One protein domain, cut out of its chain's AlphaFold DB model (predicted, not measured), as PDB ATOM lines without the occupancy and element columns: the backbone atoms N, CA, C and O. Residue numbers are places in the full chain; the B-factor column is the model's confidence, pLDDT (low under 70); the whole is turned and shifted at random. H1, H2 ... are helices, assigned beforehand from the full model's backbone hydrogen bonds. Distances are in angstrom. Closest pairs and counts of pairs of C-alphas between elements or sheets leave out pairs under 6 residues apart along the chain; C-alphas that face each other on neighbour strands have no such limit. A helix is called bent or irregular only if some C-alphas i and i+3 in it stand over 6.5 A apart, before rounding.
ATOM      1  N   SER A 158     -32.476  29.110 -43.363       88.56
ATOM      2  CA  SER A 158     -31.038  28.790 -43.426       88.56
ATOM      3  C   SER A 158     -30.115  30.022 -43.514       88.56
ATOM      4  O   SER A 158     -29.211  30.146 -42.681       88.56
ATOM      5  N   PRO A 159     -30.302  30.966 -44.465       89.62
ATOM      6  CA  PRO A 159     -29.457  32.156 -44.544       89.62
ATOM      7  C   PRO A 159     -29.673  33.115 -43.369       89.62
ATOM      8  O   PRO A 159     -28.725  33.776 -42.938       89.62
ATOM      9  N   TRP A 160     -30.893  33.203 -42.833       90.94
ATOM     10  CA  TRP A 160     -31.149  33.989 -41.630       90.94
ATOM     11  C   TRP A 160     -30.432  33.391 -40.412       90.94
ATOM     12  O   TRP A 160     -29.703  34.106 -39.723       90.94
ATOM     13  N   ALA A 161     -30.555  32.081 -40.203       88.88
ATOM     14  CA  ALA A 161     -29.997  31.370 -39.064       88.88
ATOM     15  C   ALA A 161     -28.470  31.463 -39.035       88.88
ATOM     16  O   ALA A 161     -27.895  31.747 -37.988       88.88
ATOM     17  N   PHE A 162     -27.811  31.337 -40.192       88.12
ATOM     18  CA  PHE A 162     -26.365  31.534 -40.300       88.12
ATOM     19  C   PHE A 162     -25.931  32.942 -39.857       88.12
ATOM     20  O   PHE A 162     -24.944  33.094 -39.129       88.12
ATOM     21  N   ARG A 163     -26.664  33.989 -40.263       90.81
ATOM     22  CA  ARG A 163     -26.365  35.374 -39.856       90.81
ATOM     23  C   ARG A 163     -26.635  35.598 -38.370       90.81
ATOM     24  O   ARG A 163     -25.797  36.183 -37.690       90.81
ATOM     25  N   ALA A 164     -27.765  35.107 -37.868       89.75
ATOM     26  CA  ALA A 164     -28.146  35.221 -36.466       89.75
ATOM     27  C   ALA A 164     -27.165  34.492 -35.545       89.75
ATOM     28  O   ALA A 164     -26.710  35.071 -34.566       89.75
ATOM     29  N   GLN A 165     -26.744  33.280 -35.899       88.50
ATOM     30  CA  GLN A 165     -25.748  32.534 -35.136       88.50
ATOM     31  C   GLN A 165     -24.404  33.272 -35.082       88.50
ATOM     32  O   GLN A 165     -23.826  33.412 -34.005       88.50
ATOM     33  N   ASN A 166     -23.925  33.794 -36.217       87.94
ATOM     34  CA  ASN A 166     -22.686  34.575 -36.259       87.94
ATOM     35  C   ASN A 166     -22.771  35.851 -35.417       87.94
ATOM     36  O   ASN A 166     -21.807  36.181 -34.731       87.94
ATOM     37  N   PHE A 167     -23.911  36.545 -35.462       88.12
ATOM     38  CA  PHE A 167     -24.165  37.735 -34.656       88.12
ATOM     39  C   PHE A 167     -24.203  37.400 -33.160       88.12
ATOM     40  O   PHE A 167     -23.488  38.016 -32.380       88.12
ATOM     41  N   LEU A 168     -24.943  36.373 -32.747       86.38
ATOM     42  CA  LEU A 168     -25.070  35.996 -31.335       86.38
ATOM     43  C   LEU A 168     -23.752  35.495 -30.732       86.38
ATOM     44  O   LEU A 168     -23.506  35.702 -29.550       86.38
ATOM     45  N   GLN A 169     -22.867  34.903 -31.539       84.19
ATOM     46  CA  GLN A 169     -21.503  34.565 -31.118       84.19
ATOM     47  C   GLN A 169     -20.630  35.792 -30.821       84.19
ATOM     48  O   GLN A 169     -19.623  35.650 -30.136       84.19
ATOM     49  N   THR A 170     -20.976  36.978 -31.336       83.81
ATOM     50  CA  THR A 170     -20.278  38.232 -30.986       83.81
ATOM     51  C   THR A 170     -20.759  38.838 -29.676       83.81
ATOM     52  O   THR A 170     -20.101  39.727 -29.144       83.81
ATOM     53  N   ILE A 171     -21.889  38.375 -29.138       81.25
ATOM     54  CA  ILE A 171     -22.455  38.933 -27.914       81.25
ATOM     55  C   ILE A 171     -21.751  38.307 -26.711       81.25
ATOM     56  O   ILE A 171     -21.851  37.105 -26.458       81.25
ATOM     57  N   HIS A 172     -21.052  39.145 -25.951       71.25
ATOM     58  CA  HIS A 172     -20.444  38.780 -24.678       71.25
ATOM     59  C   HIS A 172     -21.315  39.273 -23.511       71.25
ATOM     60  O   HIS A 172     -21.728  40.433 -23.519       71.25
ATOM     61  N   PRO A 173     -21.552  38.452 -22.469       69.12
ATOM     62  CA  PRO A 173     -21.174  37.045 -22.322       69.12
ATOM     63  C   PRO A 173     -22.176  36.078 -22.995       69.12
ATOM     64  O   PRO A 173     -23.383  36.325 -22.994       69.12
ATOM     65  N   PRO A 174     -21.718  34.903 -23.469       65.56
ATOM     66  CA  PRO A 174     -22.518  33.973 -24.281       65.56
ATOM     67  C   PRO A 174     -23.626  33.234 -23.509       65.56
ATOM     68  O   PRO A 174     -24.307  32.382 -24.074       65.56
ATOM     69  N   LYS A 175     -23.794  33.522 -22.213       68.00
ATOM     70  CA  LYS A 175     -24.734  32.832 -21.319       68.00
ATOM     71  C   LYS A 175     -26.178  33.316 -21.463       68.00
ATOM     72  O   LYS A 175     -27.085  32.594 -21.080       68.00
ATOM     73  N   HIS A 176     -26.402  34.501 -22.037       73.88
ATOM     74  CA  HIS A 176     -27.730  35.129 -22.090       73.88
ATOM     75  C   HIS A 176     -28.124  35.520 -23.511       73.88
ATOM     76  O   HIS A 176     -28.552  36.638 -23.776       73.88
ATOM     77  N   VAL A 177     -27.964  34.591 -24.450       85.31
ATOM     78  CA  VAL A 177     -28.294  34.813 -25.867       85.31
ATOM     79  C   VAL A 177     -29.783  34.662 -26.176       85.31
ATOM     80  O   VAL A 177     -30.238  35.121 -27.220       85.31
ATOM     81  N   GLY A 178     -30.553  34.079 -25.254       87.06
ATOM     82  CA  GLY A 178     -31.998  33.895 -25.368       87.06
ATOM     83  C   GLY A 178     -32.779  35.180 -25.671       87.06
ATOM     84  O   GLY A 178     -33.456  35.231 -26.697       87.06
ATOM     85  N   PRO A 179     -32.667  36.238 -24.843       87.31
ATOM     86  CA  PRO A 179     -33.348  37.510 -25.091       87.31
ATOM     87  C   PRO A 179     -32.990  38.131 -26.446       87.31
ATOM     88  O   PRO A 179     -33.872  38.600 -27.160       87.31
ATOM     89  N   TYR A 180     -31.714  38.067 -26.838       88.19
ATOM     90  CA  TYR A 180     -31.269  38.570 -28.138       88.19
ATOM     91  C   TYR A 180     -31.860  37.769 -29.291       88.19
ATOM     92  O   TYR A 180     -32.284  38.364 -30.274       88.19
ATOM     93  N   LEU A 181     -31.935  36.441 -29.170       88.75
ATOM     94  CA  LEU A 181     -32.586  35.611 -30.177       88.75
ATOM     95  C   LEU A 181     -34.052  36.013 -30.354       88.75
ATOM     96  O   LEU A 181     -34.485  36.165 -31.490       88.75
ATOM     97  N   VAL A 182     -34.791  36.238 -29.263       89.44
ATOM     98  CA  VAL A 182     -36.200  36.668 -29.328       89.44
ATOM     99  C   VAL A 182     -36.338  38.010 -30.045       89.44
ATOM    100  O   VAL A 182     -37.243  38.160 -30.856       89.44
ATOM    101  N   SER A 183     -35.419  38.956 -29.829       90.56
ATOM    102  CA  SER A 183     -35.419  40.236 -30.554       90.56
ATOM    103  C   SER A 183     -35.139  40.107 -32.058       90.56
ATOM    104  O   SER A 183     -35.453  41.024 -32.814       90.56
ATOM    105  N   LEU A 184     -34.550  38.994 -32.506       91.31
ATOM    106  CA  LEU A 184     -34.329  38.705 -33.927       91.31
ATOM    107  C   LEU A 184     -35.511  37.971 -34.577       91.31
ATOM    108  O   LEU A 184     -35.453  37.672 -35.769       91.31
ATOM    109  N   LEU A 185     -36.566  37.660 -33.827       91.12
ATOM    110  CA  LEU A 185     -37.784  37.032 -34.332       91.12
ATOM    111  C   LEU A 185     -38.891  38.081 -34.438       91.12
ATOM    112  O   LEU A 185     -38.972  38.988 -33.612       91.12
ATOM    113  N   ASP A 186     -39.757  37.957 -35.441       92.25
ATOM    114  CA  ASP A 186     -41.037  38.663 -35.415       92.25
ATOM    115  C   ASP A 186     -41.971  38.070 -34.333       92.25
ATOM    116  O   ASP A 186     -41.725  36.992 -33.781       92.25
ATOM    117  N   ASP A 187     -43.089  38.740 -34.045       91.44
ATOM    118  CA  ASP A 187     -44.053  38.281 -33.033       91.44
ATOM    119  C   ASP A 187     -44.663  36.900 -33.344       91.44
ATOM    120  O   ASP A 187     -45.121  36.184 -32.448       91.44
ATOM    121  N   SER A 188     -44.751  36.518 -34.619       89.44
ATOM    122  CA  SER A 188     -45.321  35.238 -35.050       89.44
ATOM    123  C   SER A 188     -44.337  34.091 -34.806       89.44
ATOM    124  O   SER A 188     -44.674  33.103 -34.151       89.44
ATOM    125  N   ALA A 189     -43.097  34.255 -35.254       89.25
ATOM    126  CA  ALA A 189     -41.977  33.353 -35.064       89.25
ATOM    127  C   ALA A 189     -41.606  33.235 -33.583       89.25
ATOM    128  O   ALA A 189     -41.391  32.125 -33.099       89.25
ATOM    129  N   ALA A 190     -41.615  34.338 -32.827       89.81
ATOM    130  CA  ALA A 190     -41.390  34.314 -31.386       89.81
ATOM    131  C   ALA A 190     -42.454  33.467 -30.674       89.81
ATOM    132  O   ALA A 190     -42.115  32.590 -29.877       89.81
ATOM    133  N   ARG A 191     -43.741  33.656 -31.006       89.19
ATOM    134  CA  ARG A 191     -44.831  32.817 -30.480       89.19
ATOM    135  C   ARG A 191     -44.657  31.351 -30.848       89.19
ATOM    136  O   ARG A 191     -44.833  30.506 -29.976       89.19
ATOM    137  N   GLN A 192     -44.260  31.047 -32.082       85.00
ATOM    138  CA  GLN A 192     -43.983  29.672 -32.501       85.00
ATOM    139  C   GLN A 192     -42.860  29.041 -31.672       85.00
ATOM    140  O   GLN A 192     -43.047  27.969 -31.090       85.00
ATOM    141  N   VAL A 193     -41.721  29.723 -31.535       85.12
ATOM    142  CA  VAL A 193     -40.596  29.249 -30.715       85.12
ATOM    143  C   VAL A 193     -41.033  29.037 -29.261       85.12
ATOM    144  O   VAL A 193     -40.762  27.977 -28.696       85.12
ATOM    145  N   MET A 194     -41.802  29.968 -28.684       84.94
ATOM    146  CA  MET A 194     -42.344  29.837 -27.327       84.94
ATOM    147  C   MET A 194     -43.294  28.639 -27.178       84.94
ATOM    148  O   MET A 194     -43.161  27.876 -26.225       84.94
ATOM    149  N   THR A 195     -44.197  28.395 -28.136       87.19
ATOM    150  CA  THR A 195     -45.097  27.220 -28.104       87.19
ATOM    151  C   THR A 195     -44.370  25.883 -28.214       87.19
ATOM    152  O   THR A 195     -44.915  24.846 -27.850       87.19
ATOM    153  N   THR A 196     -43.128  25.895 -28.689       81.62
ATOM    154  CA  THR A 196     -42.308  24.688 -28.849       81.62
ATOM    155  C   THR A 196     -41.665  24.241 -27.537       81.62
ATOM    156  O   THR A 196     -41.146  23.127 -27.456       81.62
ATOM    157  N   GLY A 197     -41.663  25.112 -26.522       83.81
ATOM    158  CA  GLY A 197     -40.985  24.860 -25.252       83.81
ATOM    159  C   GLY A 197     -39.459  24.840 -25.373       83.81
ATOM    160  O   GLY A 197     -38.801  24.167 -24.584       83.81
ATOM    161  N   VAL A 198     -38.881  25.530 -26.366       85.06
ATOM    162  CA  VAL A 198     -37.420  25.668 -26.465       85.06
ATOM    163  C   VAL A 198     -36.922  26.471 -25.269       85.06
ATOM    164  O   VAL A 198     -37.360  27.602 -25.053       85.06
ATOM    165  N   SER A 199     -35.987  25.901 -24.507       85.19
ATOM    166  CA  SER A 199     -35.267  26.669 -23.494       85.19
ATOM    167  C   SER A 199     -34.359  27.678 -24.186       85.19
ATOM    168  O   SER A 199     -33.508  27.313 -24.995       85.19
ATOM    169  N   LEU A 200     -34.545  28.954 -23.856       85.44
ATOM    170  CA  LEU A 200     -33.688  30.050 -24.308       85.44
ATOM    171  C   LEU A 200     -32.500  30.291 -23.362       85.44
ATOM    172  O   LEU A 200     -31.686  31.182 -23.605       85.44
ATOM    173  N   ASP A 201     -32.418  29.507 -22.288       81.81
ATOM    174  CA  ASP A 201     -31.336  29.528 -21.315       81.81
ATOM    175  C   ASP A 201     -30.333  28.428 -21.679       81.81
ATOM    176  O   ASP A 201     -30.530  27.245 -21.389       81.81
ATOM    177  N   GLY A 202     -29.316  28.800 -22.451       80.56
ATOM    178  CA  GLY A 202     -28.337  27.867 -22.991       80.56
ATOM    179  C   GLY A 202     -27.364  28.522 -23.972       80.56
ATOM    180  O   GLY A 202     -27.552  29.669 -24.384       80.56
ATOM    181  N   PRO A 203     -26.296  27.810 -24.365       81.50
ATOM    182  CA  PRO A 203     -25.369  28.302 -25.374       81.50
ATOM    183  C   PRO A 203     -26.050  28.379 -26.749       81.50
ATOM    184  O   PRO A 203     -26.874  27.532 -27.098       81.50
ATOM    185  N   VAL A 204     -25.637  29.356 -27.567       82.31
ATOM    186  CA  VAL A 204     -26.189  29.621 -28.916       82.31
ATOM    187  C   VAL A 204     -26.346  28.346 -29.746       82.31
ATOM    188  O   VAL A 204     -27.372  28.160 -30.390       82.31
ATOM    189  N   GLY A 205     -25.342  27.463 -29.728       81.50
ATOM    190  CA  GLY A 205     -25.350  26.236 -30.528       81.50
ATOM    191  C   GLY A 205     -26.514  25.298 -30.203       81.50
ATOM    192  O   GLY A 205     -27.159  24.796 -31.120       81.50
ATOM    193  N   GLU A 206     -26.828  25.111 -28.919       84.00
ATOM    194  CA  GLU A 206     -27.913  24.225 -28.471       84.00
ATOM    195  C   GLU A 206     -29.289  24.816 -28.796       84.00
ATOM    196  O   GLU A 206     -30.184  24.116 -29.279       84.00
ATOM    197  N   ILE A 207     -29.441  26.132 -28.608       84.25
ATOM    198  CA  ILE A 207     -30.682  26.836 -28.941       84.25
ATOM    199  C   ILE A 207     -30.938  26.752 -30.451       84.25
ATOM    200  O   ILE A 207     -32.023  26.352 -30.869       84.25
ATOM    201  N   PHE A 208     -29.936  27.059 -31.283       83.25
ATOM    202  CA  PHE A 208     -30.086  27.026 -32.742       83.25
ATOM    203  C   PHE A 208     -30.349  25.632 -33.279       83.25
ATOM    204  O   PHE A 208     -31.182  25.483 -34.170       83.25
ATOM    205  N   LYS A 209     -29.683  24.614 -32.733       85.38
ATOM    206  CA  LYS A 209     -29.955  23.224 -33.089       85.38
ATOM    207  C   LYS A 209     -31.421  22.881 -32.824       85.38
ATOM    208  O   LYS A 209     -32.118  22.440 -33.731       85.38
ATOM    209  N   THR A 210     -31.913  23.203 -31.629       85.50
ATOM    210  CA  THR A 210     -33.303  22.927 -31.246       85.50
ATOM    211  C   THR A 210     -34.303  23.676 -32.132       85.50
ATOM    212  O   THR A 210     -35.277  23.088 -32.596       85.50
ATOM    213  N   VAL A 211     -34.066  24.964 -32.405       83.12
ATOM    214  CA  VAL A 211     -34.936  25.764 -33.285       83.12
ATOM    215  C   VAL A 211     -34.907  25.230 -34.719       83.12
ATOM    216  O   VAL A 211     -35.957  25.139 -35.347       83.12
ATOM    217  N   THR A 212     -33.742  24.819 -35.227       84.06
ATOM    218  CA  THR A 212     -33.587  24.271 -36.586       84.06
ATOM    219  C   THR A 212     -34.310  22.936 -36.738       84.06
ATOM    220  O   THR A 212     -35.099  22.777 -37.668       84.06
ATOM    221  N   ASP A 213     -34.110  22.007 -35.800       82.62
ATOM    222  CA  ASP A 213     -34.762  20.693 -35.806       82.62
ATOM    223  C   ASP A 213     -36.294  20.837 -35.802       82.62
ATOM    224  O   ASP A 213     -37.019  20.140 -36.517       82.62
ATOM    225  N   ARG A 214     -36.803  21.805 -35.032       78.94
ATOM    226  CA  ARG A 214     -38.237  22.104 -34.937       78.94
ATOM    227  C   ARG A 214     -38.765  22.839 -36.169       78.94
ATOM    228  O   ARG A 214     -39.851  22.508 -36.637       78.94
ATOM    229  N   HIS A 215     -37.999  23.768 -36.738       75.56
ATOM    230  CA  HIS A 215     -38.385  24.482 -37.954       75.56
ATOM    231  C   HIS A 215     -38.470  23.548 -39.171       75.56
ATOM    232  O   HIS A 215     -39.433  23.613 -39.938       75.56
ATOM    233  N   LEU A 216     -37.515  22.622 -39.318       60.84
ATOM    234  CA  LEU A 216     -37.565  21.588 -40.356       60.84
ATOM    235  C   LEU A 216     -38.808  20.706 -40.193       60.84
ATOM    236  O   LEU A 216     -39.505  20.446 -41.171       60.84
ATOM    237  N   SER A 217     -39.164  20.352 -38.955       61.91
ATOM    238  CA  SER A 217     -40.402  19.622 -38.661       61.91
ATOM    239  C   SER A 217     -41.678  20.388 -39.044       61.91
ATOM    240  O   SER A 217     -42.694  19.749 -39.312       61.91
ATOM    241  N   TRP A 218     -41.668  21.725 -39.076       60.75
ATOM    242  CA  TRP A 218     -42.847  22.534 -39.424       60.75
ATOM    243  C   TRP A 218     -43.072  22.690 -40.920       60.75
ATOM    244  O   TRP A 218     -44.223  22.784 -41.354       60.75
ATOM    245  N   ARG A 219     -42.000  22.702 -41.718       63.00
ATOM    246  CA  ARG A 219     -42.123  22.669 -43.183       63.00
ATOM    247  C   ARG A 219     -42.579  21.304 -43.688       63.00
ATOM    248  O   ARG A 219     -43.226  21.239 -44.726       63.00
ATOM    249  N   SER A 220     -42.318  20.235 -42.940       57.62
ATOM    250  CA  SER A 220     -42.741  18.871 -43.275       57.62
ATOM    251  C   SER A 220     -44.227  18.585 -43.021       57.62
ATOM    252  O   SER A 220     -44.568  17.444 -42.709       57.62
ATOM    253  N   LYS A 221     -45.135  19.572 -43.143       51.72
ATOM    254  CA  LYS A 221     -46.577  19.279 -43.071       51.72
ATOM    255  C   LYS A 221     -46.893  18.128 -44.038       51.72
ATOM    256  O   LYS A 221     -46.491  18.211 -45.201       51.72
TER     257      LYS A 221
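Overview. This is residues 158 to 221 of the 227 residues of an uncharacterized protein of Sparganum proliferum (UniProt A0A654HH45). H4, the longest helix, lies between H1 and the pair H2 and H3: H1 packs with its far end on the first residues of H4, running nearly antiparallel to it, the irregular H2 sits by the corner where H1 ends and H4 begins, and H3 is set crosswise to H4 farther along it, near Val 211. H4 runs the opposite way to H1, and its last residues, 216 to 219, stick out with residues 220 and 221. The printed part has 64 residues, with four named helices in the order H1, H2, H3, H4 and no named strand; the class is all helix. It is compact, with a radius of gyration of the C-alphas of 11.3 A, and elongated in outline, spanning 37 by 22 by 20 A.

Along the chain. H1 takes residues 158 to 168 and is 15.3 A long from first to last C-alpha, starting with C-alpha 158 at (-31.038, 28.790, -43.426). H2, residues 174 to 183, measures 15.7 A; it is irregular, with C-alphas 175 and 178 lying 8.4 A apart. H3, residues 187 to 195, measures 12.2 A. H4, residues 204 to 219, is the longest helix at 22.5 A, from C-alpha 204 at (-26.189, 29.621, -28.916) to C-alpha 219 at (-42.123, 22.669, -43.183).

Arrangement. H1 and H2 touch, the closest C-alphas being those of Leu 168 and Val 177, 6.5 A apart. They run opposite ways at a steep tilt of 49 degrees. H1 also touches H4, which meets it with residues 204 to 208 alone; the closest C-alphas, those of Gln 165 and Val 204, are 6.9 A apart. These two helices run opposite ways at a shallow tilt of 20 degrees. H2 and H4 are close but not clearly touching, with the C-alphas of Val 177 and Val 204 the closest at 6.4 A; they run the same way at a tilt of 36 degrees, only just steep. H2 and H3 are close but not clearly touching, with the C-alphas of Val 182 and Ala 190 the closest at 6.1 A. H3 and H4 are close but not clearly touching and about perpendicular, at 81 degrees; their closest C-alphas, those of Val 193 and Val 211, are 7.1 A apart. H1 and H3 are apart. In H1, H3 and H4 every O i to N i+4 pair is within hydrogen-bond range, and in H2 3 of 6 are.

Size, cuts and confidence. The two C-alphas farthest apart are those of His 172 and Lys 221, at 37.4 A. The printed part has no cut. The links H1 to H2 and H2 to H3 are tight, and H3 to H4, with 8 residues between them, is short. The mean pLDDT of the printed part is 82.3; residues 173 to 175 and 216 to 221 are under 70.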